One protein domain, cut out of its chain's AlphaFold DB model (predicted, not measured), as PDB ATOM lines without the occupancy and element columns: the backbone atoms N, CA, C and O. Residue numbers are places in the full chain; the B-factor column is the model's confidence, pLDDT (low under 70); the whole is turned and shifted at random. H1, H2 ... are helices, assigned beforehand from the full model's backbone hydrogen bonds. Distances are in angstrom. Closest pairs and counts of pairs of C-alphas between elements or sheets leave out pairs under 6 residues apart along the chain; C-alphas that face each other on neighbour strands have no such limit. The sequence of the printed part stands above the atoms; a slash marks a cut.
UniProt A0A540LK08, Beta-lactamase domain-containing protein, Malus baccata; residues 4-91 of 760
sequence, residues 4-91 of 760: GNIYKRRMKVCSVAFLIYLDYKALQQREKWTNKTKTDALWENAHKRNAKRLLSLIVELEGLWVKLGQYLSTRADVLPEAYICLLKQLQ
ATOM      1  N   GLY A   4      84.791  99.846  54.115       45.69
ATOM      2  CA  GLY A   4      86.001  99.016  54.029       45.69
ATOM      3  C   GLY A   4      86.654  98.692  55.381       45.69
ATOM      4  O   GLY A   4      87.346  97.682  55.502       45.69
ATOM      5  N   ASN A   5      86.398  99.492  56.423       63.34
ATOM      6  CA  ASN A   5      86.971  99.276  57.756       63.34
ATOM      7  C   ASN A   5      86.198  98.218  58.572       63.34
ATOM      8  O   ASN A   5      86.769  97.533  59.417       63.34
ATOM      9  N   ILE A   6      84.904  98.026  58.293       71.06
ATOM     10  CA  ILE A   6      84.054  97.052  59.002       71.06
ATOM     11  C   ILE A   6      84.398  95.619  58.589       71.06
ATOM     12  O   ILE A   6      84.507  94.745  59.448       71.06
ATOM     13  N   TYR A   7      84.622  95.377  57.295       76.81
ATOM     14  CA  TYR A   7      85.000  94.053  56.793       76.81
ATOM     15  C   TYR A   7      86.352  93.592  57.342       76.81
ATOM     16  O   TYR A   7      86.460  92.464  57.815       76.81
ATOM     17  N   LYS A   8      87.360  94.476  57.376       79.25
ATOM     18  CA  LYS A   8      88.670  94.161  57.972       79.25
ATOM     19  C   LYS A   8      88.553  93.802  59.455       79.25
ATOM     20  O   LYS A   8      89.128  92.806  59.886       79.25
ATOM     21  N   ARG A   9      87.772  94.566  60.227       81.56
ATOM     22  CA  ARG A   9      87.536  94.291  61.656       81.56
ATOM     23  C   ARG A   9      86.817  92.957  61.866       81.56
ATOM     24  O   ARG A   9      87.242  92.174  62.707       81.56
ATOM     25  N   ARG A  10      85.790  92.654  61.064       84.81
ATOM     26  CA  ARG A  10      85.086  91.358  61.105       84.81
ATOM     27  C   ARG A  10      86.010  90.186  60.782       84.81
ATOM     28  O   ARG A  10      86.003  89.205  61.513       84.81
ATOM     29  N   MET A  11      86.846  90.314  59.750       86.50
ATOM     30  CA  MET A  11      87.815  89.276  59.387       86.50
ATOM     31  C   MET A  11      88.804  88.987  60.520       86.50
ATOM     32  O   MET A  11      89.053  87.818  60.802       86.50
ATOM     33  N   LYS A  12      89.303  90.020  61.215       85.75
ATOM     34  CA  LYS A  12      90.194  89.856  62.380       85.75
ATOM     35  C   LYS A  12      89.515  89.146  63.553       85.75
ATOM     36  O   LYS A  12      90.100  88.247  64.155       85.75
ATOM     37  N   VAL A  13      88.264  89.504  63.854       88.56
ATOM     38  CA  VAL A  13      87.475  88.818  64.893       88.56
ATOM     39  C   VAL A  13      87.290  87.345  64.535       88.56
ATOM     40  O   VAL A  13      87.580  86.472  65.352       88.56
ATOM     41  N   CYS A  14      86.869  87.053  63.302       89.19
ATOM     42  CA  CYS A  14      86.667  85.684  62.837       89.19
ATOM     43  C   CYS A  14      87.968  84.870  62.832       89.19
ATOM     44  O   CYS A  14      87.947  83.712  63.244       89.19
ATOM     45  N   SER A  15      89.103  85.456  62.433       91.25
ATOM     46  CA  SER A  15      90.389  84.750  62.418       91.25
ATOM     47  C   SER A  15      90.869  84.386  63.821       91.25
ATOM     48  O   SER A  15      91.298  83.257  64.049       91.25
ATOM     49  N   VAL A  16      90.765  85.308  64.783       90.31
ATOM     50  CA  VAL A  16      91.161  85.033  66.173       90.31
ATOM     51  C   VAL A  16      90.209  84.028  66.818       90.31
ATOM     52  O   VAL A  16      90.675  83.093  67.464       90.31
ATOM     53  N   ALA A  17      88.897  84.147  66.589       89.88
ATOM     54  CA  ALA A  17      87.920  83.173  67.076       89.88
ATOM     55  C   ALA A  17      88.193  81.762  66.525       89.88
ATOM     56  O   ALA A  17      88.149  80.786  67.273       89.88
ATOM     57  N   PHE A  18      88.544  81.658  65.242       91.81
ATOM     58  CA  PHE A  18      88.913  80.393  64.612       91.81
ATOM     59  C   PHE A  18      90.202  79.801  65.203       91.81
ATOM     60  O   PHE A  18      90.252  78.607  65.490       91.81
ATOM     61  N   LEU A  19      91.220  80.627  65.467       90.94
ATOM     62  CA  LEU A  19      92.456  80.189  66.126       90.94
ATOM     63  C   LEU A  19      92.214  79.688  67.553       90.94
ATOM     64  O   LEU A  19      92.749  78.648  67.927       90.94
ATOM     65  N   ILE A  20      91.397  80.399  68.335       92.06
ATOM     66  CA  ILE A  20      91.015  79.986  69.692       92.06
ATOM     67  C   ILE A  20      90.258  78.650  69.640       92.06
ATOM     68  O   ILE A  20      90.560  77.734  70.403       92.06
ATOM     69  N   TYR A  21      89.316  78.511  68.703       91.81
ATOM     70  CA  TYR A  21      88.557  77.278  68.501       91.81
ATOM     71  C   TYR A  21      89.460  76.081  68.165       91.81
ATOM     72  O   TYR A  21      89.339  75.026  68.790       91.81
ATOM     73  N   LEU A  22      90.383  76.243  67.210       91.88
ATOM     74  CA  LEU A  22      91.333  75.192  66.836       91.88
ATOM     75  C   LEU A  22      92.246  74.801  68.002       91.88
ATOM     76  O   LEU A  22      92.515  73.616  68.189       91.88
ATOM     77  N   ASP A  23      92.688  75.774  68.796       90.62
ATOM     78  CA  ASP A  23      93.560  75.540  69.948       90.62
ATOM     79  C   ASP A  23      92.858  74.692  71.023       90.62
ATOM     80  O   ASP A  23      93.409  73.694  71.492       90.62
ATOM     81  N   TYR A  24      91.594  75.001  71.336       91.44
ATOM     82  CA  TYR A  24      90.794  74.179  72.250       91.44
ATOM     83  C   TYR A  24      90.448  72.803  71.671       91.44
ATOM     84  O   TYR A  24      90.468  71.813  72.402       91.44
ATOM     85  N   LYS A  25      90.178  72.694  70.364       89.62
ATOM     86  CA  LYS A  25      89.936  71.393  69.716       89.62
ATOM     87  C   LYS A  25      91.168  70.494  69.726       89.62
ATOM     88  O   LYS A  25      91.050  69.301  70.007       89.62
ATOM     89  N   ALA A  26      92.345  71.056  69.459       87.44
ATOM     90  CA  ALA A  26      93.609  70.334  69.544       87.44
ATOM     91  C   ALA A  26      93.892  69.871  70.980       87.44
ATOM     92  O   ALA A  26      94.353  68.747  71.189       87.44
ATOM     93  N   LEU A  27      93.569  70.705  71.972       87.75
ATOM     94  CA  LEU A  27      93.711  70.370  73.384       87.75
ATOM     95  C   LEU A  27      92.773  69.230  73.818       87.75
ATOM     96  O   LEU A  27      93.252  68.262  74.399       87.75
ATOM     97  N   GLN A  28      91.487  69.284  73.450       85.94
ATOM     98  CA  GLN A  28      90.509  68.211  73.718       85.94
ATOM     99  C   GLN A  28      90.942  66.857  73.135       85.94
ATOM    100  O   GLN A  28      90.645  65.800  73.689       85.94
ATOM    101  N   GLN A  29      91.642  66.864  71.998       84.19
ATOM    102  CA  GLN A  29      92.151  65.634  71.398       84.19
ATOM    103  C   GLN A  29      93.408  65.111  72.117       84.19
ATOM    104  O   GLN A  29      93.565  63.897  72.243       84.19
ATOM    105  N   ARG A  30      94.276  66.003  72.616       79.94
ATOM    106  CA  ARG A  30      95.478  65.658  73.405       79.94
ATOM    107  C   ARG A  30      95.146  65.164  74.815       79.94
ATOM    108  O   ARG A  30      95.834  64.287  75.335       79.94
ATOM    109  N   GLU A  31      94.079  65.681  75.411       81.25
ATOM    110  CA  GLU A  31      93.580  65.278  76.730       81.25
ATOM    111  C   GLU A  31      93.268  63.776  76.809       81.25
ATOM    112  O   GLU A  31      93.588  63.138  77.808       81.25
ATOM    113  N   LYS A  32      92.765  63.176  75.721       80.12
ATOM    114  CA  LYS A  32      92.451  61.736  75.642       80.12
ATOM    115  C   LYS A  32      93.656  60.807  75.865       80.12
ATOM    116  O   LYS A  32      93.459  59.619  76.084       80.12
ATOM    117  N   TRP A  33      94.880  61.332  75.785       75.62
ATOM    118  CA  TRP A  33      96.132  60.567  75.835       75.62
ATOM    119  C   TRP A  33      97.051  61.002  76.992       75.62
ATOM    120  O   TRP A  33      98.222  60.625  77.015       75.62
ATOM    121  N   THR A  34      96.558  61.814  77.940       72.06
ATOM    122  CA  THR A  34      97.387  62.466  78.972       72.06
ATOM    123  C   THR A  34      96.867  62.208  80.397       72.06
ATOM    124  O   THR A  34      95.665  62.151  80.629       72.06
ATOM    125  N   ASN A  35      97.773  62.064  81.377       72.12
ATOM    126  CA  ASN A  35      97.427  61.882  82.796       72.12
ATOM    127  C   ASN A  35      96.753  63.124  83.409       72.12
ATOM    128  O   ASN A  35      97.182  64.250  83.164       72.12
ATOM    129  N   LYS A  36      95.787  62.894  84.308       66.81
ATOM    130  CA  LYS A  36      94.891  63.902  84.910       66.81
ATOM    131  C   LYS A  36      95.599  65.144  85.487       66.81
ATOM    132  O   LYS A  36      95.180  66.255  85.211       66.81
ATOM    133  N   THR A  37      96.722  64.985  86.191       60.47
ATOM    134  CA  THR A  37      97.505  66.106  86.757       60.47
ATOM    135  C   THR A  37      98.260  66.943  85.719       60.47
ATOM    136  O   THR A  37      98.526  68.117  85.955       60.47
ATOM    137  N   LYS A  38      98.609  66.377  84.554       68.44
ATOM    138  CA  LYS A  38      99.196  67.140  83.435       68.44
ATOM    139  C   LYS A  38      98.117  67.840  82.603       68.44
ATOM    140  O   LYS A  38      98.408  68.850  81.970       68.44
ATOM    141  N   THR A  39      96.890  67.327  82.623       72.62
ATOM    142  CA  THR A  39      95.742  67.871  81.890       72.62
ATOM    143  C   THR A  39      95.349  69.260  82.392       72.62
ATOM    144  O   THR A  39      95.267  70.180  81.578       72.62
ATOM    145  N   ASP A  40      95.227  69.463  83.705       77.44
ATOM    146  CA  ASP A  40      94.824  70.761  84.278       77.44
ATOM    147  C   ASP A  40      95.821  71.884  83.937       77.44
ATOM    148  O   ASP A  40      95.437  72.972  83.506       77.44
ATOM    149  N   ALA A  41      97.125  71.593  84.007       80.50
ATOM    150  CA  ALA A  41      98.173  72.538  83.619       80.50
ATOM    151  C   ALA A  41      98.160  72.866  82.111       80.50
ATOM    152  O   ALA A  41      98.487  73.985  81.705       80.50
ATOM    153  N   LEU A  42      97.792  71.907  81.255       83.19
ATOM    154  CA  LEU A  42      97.665  72.132  79.811       83.19
ATOM    155  C   LEU A  42      96.454  73.018  79.478       83.19
ATOM    156  O   LEU A  42      96.575  73.895  78.616       83.19
ATOM    157  N   TRP A  43      95.332  72.829  80.176       86.38
ATOM    158  CA  TRP A  43      94.148  73.686  80.069       86.38
ATOM    159  C   TRP A  43      94.439  75.113  80.515       86.38
ATOM    160  O   TRP A  43      94.194  76.046  79.749       86.38
ATOM    161  N   GLU A  44      95.068  75.293  81.673       85.69
ATOM    162  CA  GLU A  44      95.419  76.619  82.188       85.69
ATOM    163  C   GLU A  44      96.351  77.387  81.232       85.69
ATOM    164  O   GLU A  44      96.131  78.560  80.915       85.69
ATOM    165  N   ASN A  45      97.347  76.707  80.658       86.44
ATOM    166  CA  ASN A  45      98.238  77.299  79.658       86.44
ATOM    167  C   ASN A  45      97.513  77.683  78.356       86.44
ATOM    168  O   ASN A  45      97.830  78.711  77.746       86.44
ATOM    169  N   ALA A  46      96.535  76.885  77.916       88.62
ATOM    170  CA  ALA A  46      95.707  77.217  76.760       88.62
ATOM    171  C   ALA A  46      94.768  78.400  77.048       88.62
ATOM    172  O   ALA A  46      94.610  79.269  76.187       88.62
ATOM    173  N   HIS A  47      94.196  78.487  78.255       92.31
ATOM    174  CA  HIS A  47      93.406  79.642  78.680       92.31
ATOM    175  C   HIS A  47      94.247  80.920  78.690       92.31
ATOM    176  O   HIS A  47      93.857  81.891  78.045       92.31
ATOM    177  N   LYS A  48      95.443  80.906  79.292       89.38
ATOM    178  CA  LYS A  48      96.366  82.057  79.281       89.38
ATOM    179  C   LYS A  48      96.749  82.494  77.865       89.38
ATOM    180  O   LYS A  48      96.729  83.684  77.555       89.38
ATOM    181  N   ARG A  49      97.083  81.550  76.978       91.56
ATOM    182  CA  ARG A  49      97.469  81.862  75.589       91.56
ATOM    183  C   ARG A  49      96.324  82.496  74.799       91.56
ATOM    184  O   ARG A  49      96.544  83.476  74.089       91.56
ATOM    185  N   ASN A  50      95.114  81.955  74.909       93.69
ATOM    186  CA  ASN A  50      93.960  82.467  74.172       93.69
ATOM    187  C   ASN A  50      93.398  83.761  74.777       93.69
ATOM    188  O   ASN A  50      92.983  84.642  74.027       93.69
ATOM    189  N   ALA A  51      93.502  83.940  76.094       91.12
ATOM    190  CA  ALA A  51      93.231  85.208  76.761       91.12
ATOM    191  C   ALA A  51      94.138  86.337  76.250       91.12
ATOM    192  O   ALA A  51      93.640  87.414  75.934       91.12
ATOM    193  N   LYS A  52      95.444  86.080  76.062       91.62
ATOM    194  CA  LYS A  52      96.367  87.053  75.444       91.62
ATOM    195  C   LYS A  52      95.956  87.419  74.015       91.62
ATOM    196  O   LYS A  52      95.938  88.596  73.673       91.62
ATOM    197  N   ARG A  53      95.577  86.430  73.192       92.38
ATOM    198  CA  ARG A  53      95.085  86.670  71.818       92.38
ATOM    199  C   ARG A  53      93.833  87.548  71.806       92.38
ATOM    200  O   ARG A  53      93.729  88.448  70.976       92.38
ATOM    201  N   LEU A  54      92.899  87.290  72.723       91.62
ATOM    202  CA  LEU A  54      91.671  88.067  72.857       91.62
ATOM    203  C   LEU A  54      91.953  89.497  73.338       91.62
ATOM    204  O   LEU A  54      91.412  90.437  72.764       91.62
ATOM    205  N   LEU A  55      92.821  89.663  74.339       89.19
ATOM    206  CA  LEU A  55      93.229  90.970  74.854       89.19
ATOM    207  C   LEU A  55      93.864  91.829  73.752       89.19
ATOM    208  O   LEU A  55      93.408  92.946  73.522       89.19
ATOM    209  N   SER A  56      94.847  91.294  73.015       89.12
ATOM    210  CA  SER A  56      95.482  92.018  71.904       89.12
ATOM    211  C   SER A  56      94.479  92.426  70.826       89.12
ATOM    212  O   SER A  56      94.535  93.552  70.342       89.12
ATOM    213  N   LEU A  57      93.530  91.549  70.480       89.81
ATOM    214  CA  LEU A  57      92.481  91.879  69.515       89.81
ATOM    215  C   LEU A  57      91.561  92.996  70.033       89.81
ATOM    216  O   LEU A  57      91.184  93.880  69.271       89.81
ATOM    217  N   ILE A  58      91.175  92.957  71.310       88.19
ATOM    218  CA  ILE A  58      90.305  93.976  71.910       88.19
ATOM    219  C   ILE A  58      90.997  95.344  71.925       88.19
ATOM    220  O   ILE A  58      90.366  96.336  71.557       88.19
ATOM    221  N   VAL A  59      92.279  95.383  72.300       84.19
ATOM    222  CA  VAL A  59      93.094  96.607  72.276       84.19
ATOM    223  C   VAL A  59      93.227  97.139  70.852       84.19
ATOM    224  O   VAL A  59      93.055  98.328  70.643       84.19
ATOM    225  N   GLU A  60      93.452  96.273  69.862       83.56
ATOM    226  CA  GLU A  60      93.574  96.684  68.459       83.56
ATOM    227  C   GLU A  60      92.248  97.182  67.858       83.56
ATOM    228  O   GLU A  60      92.228  98.072  67.008       83.56
ATOM    229  N   LEU A  61      91.118  96.582  68.246       84.25
ATOM    230  CA  LEU A  61      89.812  96.964  67.714       84.25
ATOM    231  C   LEU A  61      89.243  98.216  68.378       84.25
ATOM    232  O   LEU A  61      88.454  98.896  67.721       84.25
ATOM    233  N   GLU A  62      89.602  98.500  69.630       80.88
ATOM    234  CA  GLU A  62      89.223  99.699  70.386       80.88
ATOM    235  C   GLU A  62      87.692  99.904  70.538       80.88
ATOM    236  O   GLU A  62      86.848  99.125  70.067       80.88
ATOM    237  N   GLY A  63      87.296 100.974  71.238       79.44
ATOM    238  CA  GLY A  63      85.899 101.409  71.357       79.44
ATOM    239  C   GLY A  63      84.980 100.371  72.012       79.44
ATOM    240  O   GLY A  63      85.186  99.972  73.156       79.44
ATOM    241  N   LEU A  64      83.940  99.922  71.298       77.69
ATOM    242  CA  LEU A  64      82.953  98.965  71.823       77.69
ATOM    243  C   LEU A  64      83.587  97.650  72.313       77.69
ATOM    244  O   LEU A  64      83.130  97.082  73.301       77.69
ATOM    245  N   TRP A  65      84.644  97.174  71.649       82.94
ATOM    246  CA  TRP A  65      85.309  95.919  72.014       82.94
ATOM    247  C   TRP A  65      86.023  96.016  73.356       82.94
ATOM    248  O   TRP A  65      86.018  95.056  74.123       82.94
ATOM    249  N   VAL A  66      86.552  97.197  73.673       81.50
ATOM    250  CA  VAL A  66      87.135  97.497  74.981       81.50
ATOM    251  C   VAL A  66      86.061  97.449  76.065       81.50
ATOM    252  O   VAL A  66      86.254  96.780  77.075       81.50
ATOM    253  N   LYS A  67      84.892  98.063  75.833       79.38
ATOM    254  CA  LYS A  67      83.760  98.004  76.777       79.38
ATOM    255  C   LYS A  67      83.259  96.578  76.999       79.38
ATOM    256  O   LYS A  67      82.963  96.199  78.130       79.38
ATOM    257  N   LEU A  68      83.220  95.771  75.940       82.88
ATOM    258  CA  LEU A  68      82.891  94.352  76.044       82.88
ATOM    259  C   LEU A  68      83.940  93.586  76.866       82.88
ATOM    260  O   LEU A  68      83.570  92.789  77.721       82.88
ATOM    261  N   GLY A  69      85.232  93.852  76.653       85.19
ATOM    262  CA  GLY A  69      86.321  93.264  77.437       85.19
ATOM    263  C   GLY A  69      86.268  93.640  78.921       85.19
ATOM    264  O   GLY A  69      86.366  92.759  79.772       85.19
ATOM    265  N   GLN A  70      86.015  94.917  79.230       81.44
ATOM    266  CA  GLN A  70      85.796  95.409  80.597       81.44
ATOM    267  C   GLN A  70      84.632  94.664  81.264       81.44
ATOM    268  O   GLN A  70      84.787  94.117  82.353       81.44
ATOM    269  N   TYR A  71      83.491  94.543  80.583       84.06
ATOM    270  CA  TYR A  71      82.346  93.797  81.100       84.06
ATOM    271  C   TYR A  71      82.675  92.316  81.344       84.06
ATOM    272  O   TYR A  71      82.423  91.791  82.426       84.06
ATOM    273  N   LEU A  72      83.301  91.652  80.372       82.12
ATOM    274  CA  LEU A  72      83.686  90.241  80.468       82.12
ATOM    275  C   LEU A  72      84.688  89.980  81.601       82.12
ATOM    276  O   LEU A  72      84.606  88.945  82.256       82.12
ATOM    277  N   SER A  73      85.580  90.929  81.887       84.19
ATOM    278  CA  SER A  73      86.539  90.818  82.994       84.19
ATOM    279  C   SER A  73      85.893  90.823  84.387       84.19
ATOM    280  O   SER A  73      86.513  90.385  85.348       84.19
ATOM    281  N   THR A  74      84.635  91.259  84.515       77.94
ATOM    282  CA  THR A  74      83.887  91.208  85.789       77.94
ATOM    283  C   THR A  74      83.026  89.950  85.956       77.94
ATOM    284  O   THR A  74      82.427  89.747  87.010       77.94
ATOM    285  N   ARG A  75      82.950  89.089  84.933       78.00
ATOM    286  CA  ARG A  75      82.035  87.938  84.880       78.00
ATOM    287  C   ARG A  75      82.767  86.621  85.142       78.00
ATOM    288  O   ARG A  75      83.043  85.851  84.219       78.00
ATOM    289  N   ALA A  76      83.041  86.355  86.421       76.00
ATOM    290  CA  ALA A  76      83.637  85.099  86.904       76.00
ATOM    291  C   ALA A  76      82.828  83.836  86.562       76.00
ATOM    292  O   ALA A  76      83.355  82.731  86.566       76.00
ATOM    293  N   ASP A  77      81.554  84.007  86.231       74.88
ATOM    294  CA  ASP A  77      80.627  82.961  85.816       74.88
ATOM    295  C   ASP A  77      80.690  82.631  84.312       74.88
ATOM    296  O   ASP A  77      80.135  81.619  83.888       74.88
ATOM    297  N   VAL A  78      81.341  83.470  83.494       75.94
ATOM    298  CA  VAL A  78      81.341  83.343  82.024       75.94
ATOM    299  C   VAL A  78      82.700  82.922  81.472       75.94
ATOM    300  O   VAL A  78      82.756  82.190  80.482       75.94
ATOM    301  N   LEU A  79      83.797  83.390  82.071       85.12
ATOM    302  CA  LEU A  79      85.149  83.151  81.567       85.12
ATOM    303  C   LEU A  79      86.044  82.460  82.606       85.12
ATOM    304  O   LEU A  79      85.916  82.727  83.797       85.12
ATOM    305  N   PRO A  80      87.001  81.621  82.167       85.94
ATOM    306  CA  PRO A  80      88.030  81.065  83.043       85.94
ATOM    307  C   PRO A  80      88.898  82.153  83.690       85.94
ATOM    308  O   PRO A  80      89.119  83.218  83.104       85.94
ATOM    309  N   GLU A  81      89.470  81.852  84.855       83.12
ATOM    310  CA  GLU A  81      90.250  82.791  85.673       83.12
ATOM    311  C   GLU A  81      91.395  83.476  84.904       83.12
ATOM    312  O   GLU A  81      91.572  84.691  84.992       83.12
ATOM    313  N   ALA A  82      92.105  82.736  84.045       86.56
ATOM    314  CA  ALA A  82      93.163  83.286  83.199       86.56
ATOM    315  C   ALA A  82      92.691  84.400  82.240       86.56
ATOM    316  O   ALA A  82      93.452  85.328  81.957       86.56
ATOM    317  N   TYR A  83      91.449  84.338  81.742       89.00
ATOM    318  CA  TYR A  83      90.875  85.403  80.910       89.00
ATOM    319  C   TYR A  83      90.520  86.626  81.741       89.00
ATOM    320  O   TYR A  83      90.785  87.743  81.313       89.00
ATOM    321  N   ILE A  84      89.954  86.422  82.927       85.12
ATOM    322  CA  ILE A  84      89.582  87.506  83.840       85.12
ATOM    323  C   ILE A  84      90.823  88.277  84.278       85.12
ATOM    324  O   ILE A  84      90.853  89.499  84.162       85.12
ATOM    325  N   CYS A  85      91.864  87.562  84.709       84.81
ATOM    326  CA  CYS A  85      93.126  88.148  85.147       84.81
ATOM    327  C   CYS A  85      93.759  89.038  84.062       84.81
ATOM    328  O   CYS A  85      94.166  90.162  84.340       84.81
ATOM    329  N   LEU A  86      93.772  88.579  82.806       82.56
ATOM    330  CA  LEU A  86      94.344  89.345  81.695       82.56
ATOM    331  C   LEU A  86      93.424  90.473  81.198       82.56
ATOM    332  O   LEU A  86      93.910  91.562  80.906       82.56
ATOM    333  N   LEU A  87      92.107  90.256  81.114       86.12
ATOM    334  CA  LEU A  87      91.163  91.278  80.643       86.12
ATOM    335  C   LEU A  87      90.936  92.405  81.663       86.12
ATOM    336  O   LEU A  87      90.517  93.484  81.253       86.12
ATOM    337  N   LYS A  88      91.246  92.205  82.955       82.50
ATOM    338  CA  LYS A  88      91.230  93.273  83.975       82.50
ATOM    339  C   LYS A  88      92.112  94.469  83.602       82.50
ATOM    340  O   LYS A  88      91.754  95.592  83.927       82.50
ATOM    341  N   GLN A  89      93.187  94.257  82.841       79.12
ATOM    342  CA  GLN A  89      94.053  95.336  82.342       79.12
ATOM    343  C   GLN A  89      93.293  96.355  81.478       79.12
ATOM    344  O   GLN A  89      93.678  97.515  81.392       79.12
ATOM    345  N   LEU A  90      92.177  95.950  80.859       80.50
ATOM    346  CA  LEU A  90      91.329  96.854  80.084       80.50
ATOM    347  C   LEU A  90      90.537  97.831  80.960       80.50
ATOM    348  O   LEU A  90      89.895  98.716  80.402       80.50
ATOM    349  N   GLN A  91      90.496  97.658  82.283       74.38
ATOM    350  CA  GLN A  91      89.792  98.574  83.184       74.38
ATOM    351  C   GLN A  91      90.625  99.839  83.416       74.38
ATOM    352  O   GLN A  91      90.126 100.927  83.132       74.38
TER     353      GLN A  91
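AT A GLANCE: This is residues 4 to 91 of the 760 residues of the protein "Beta-lactamase domain-containing protein" of Malus baccata (UniProt A0A540LK08). Two long helices, H1 and H2, lie side by side as a long hairpin, and the short helices H3 and H4 pack as a small folded-back pair on the side of H2 away from H1. The 88 printed residues hold four named helices, H1 to H4 in chain order, and no named strand: all helix. The whole is elongated, 46 by 27 by 17 A, and only just compact, close to loose, with a radius of gyration of the C-alphas of 14.4 A.

IN THESE COORDINATES: Find C-alpha 4 at (86.001, 99.016, 54.029); from there H1, residues 4 to 31, runs 41.4 A. H2, residues 36 to 61, runs 37.6 A. H3 is residues 64 to 73, and H4, residues 81 to 87, ends at C-alpha 87 at (91.163, 91.278, 80.643).

HOW THE PARTS SIT: Start at H2, the hub. It touches H1 at a shallow tilt of 4 degrees, opposite ways, a hairpin; the closest C-alphas, of Ile 20 and Asn 50, are 5.9 A apart. Residues 55 to 59 of H2 touch H3, closest at the C-alphas of Ile 58 and Trp 65, 5.4 A. Residues 44 to 55 touch H4, closest at the C-alphas of Ala 51 and Tyr 83, 4.8 A. H1 is apart from H3 and H4. In H3 and H4 every O i to N i+4 pair is within hydrogen-bond range; H1 has 23 of 24, H2 20 of 22.

THE WHOLE: The C-alphas farthest apart, of Gly 4 and Asn 35, are 48.3 A apart. The printed part has no cut, and no link is long. Look for pLDDT under 70 at residues 4 to 5 and 36 to 38.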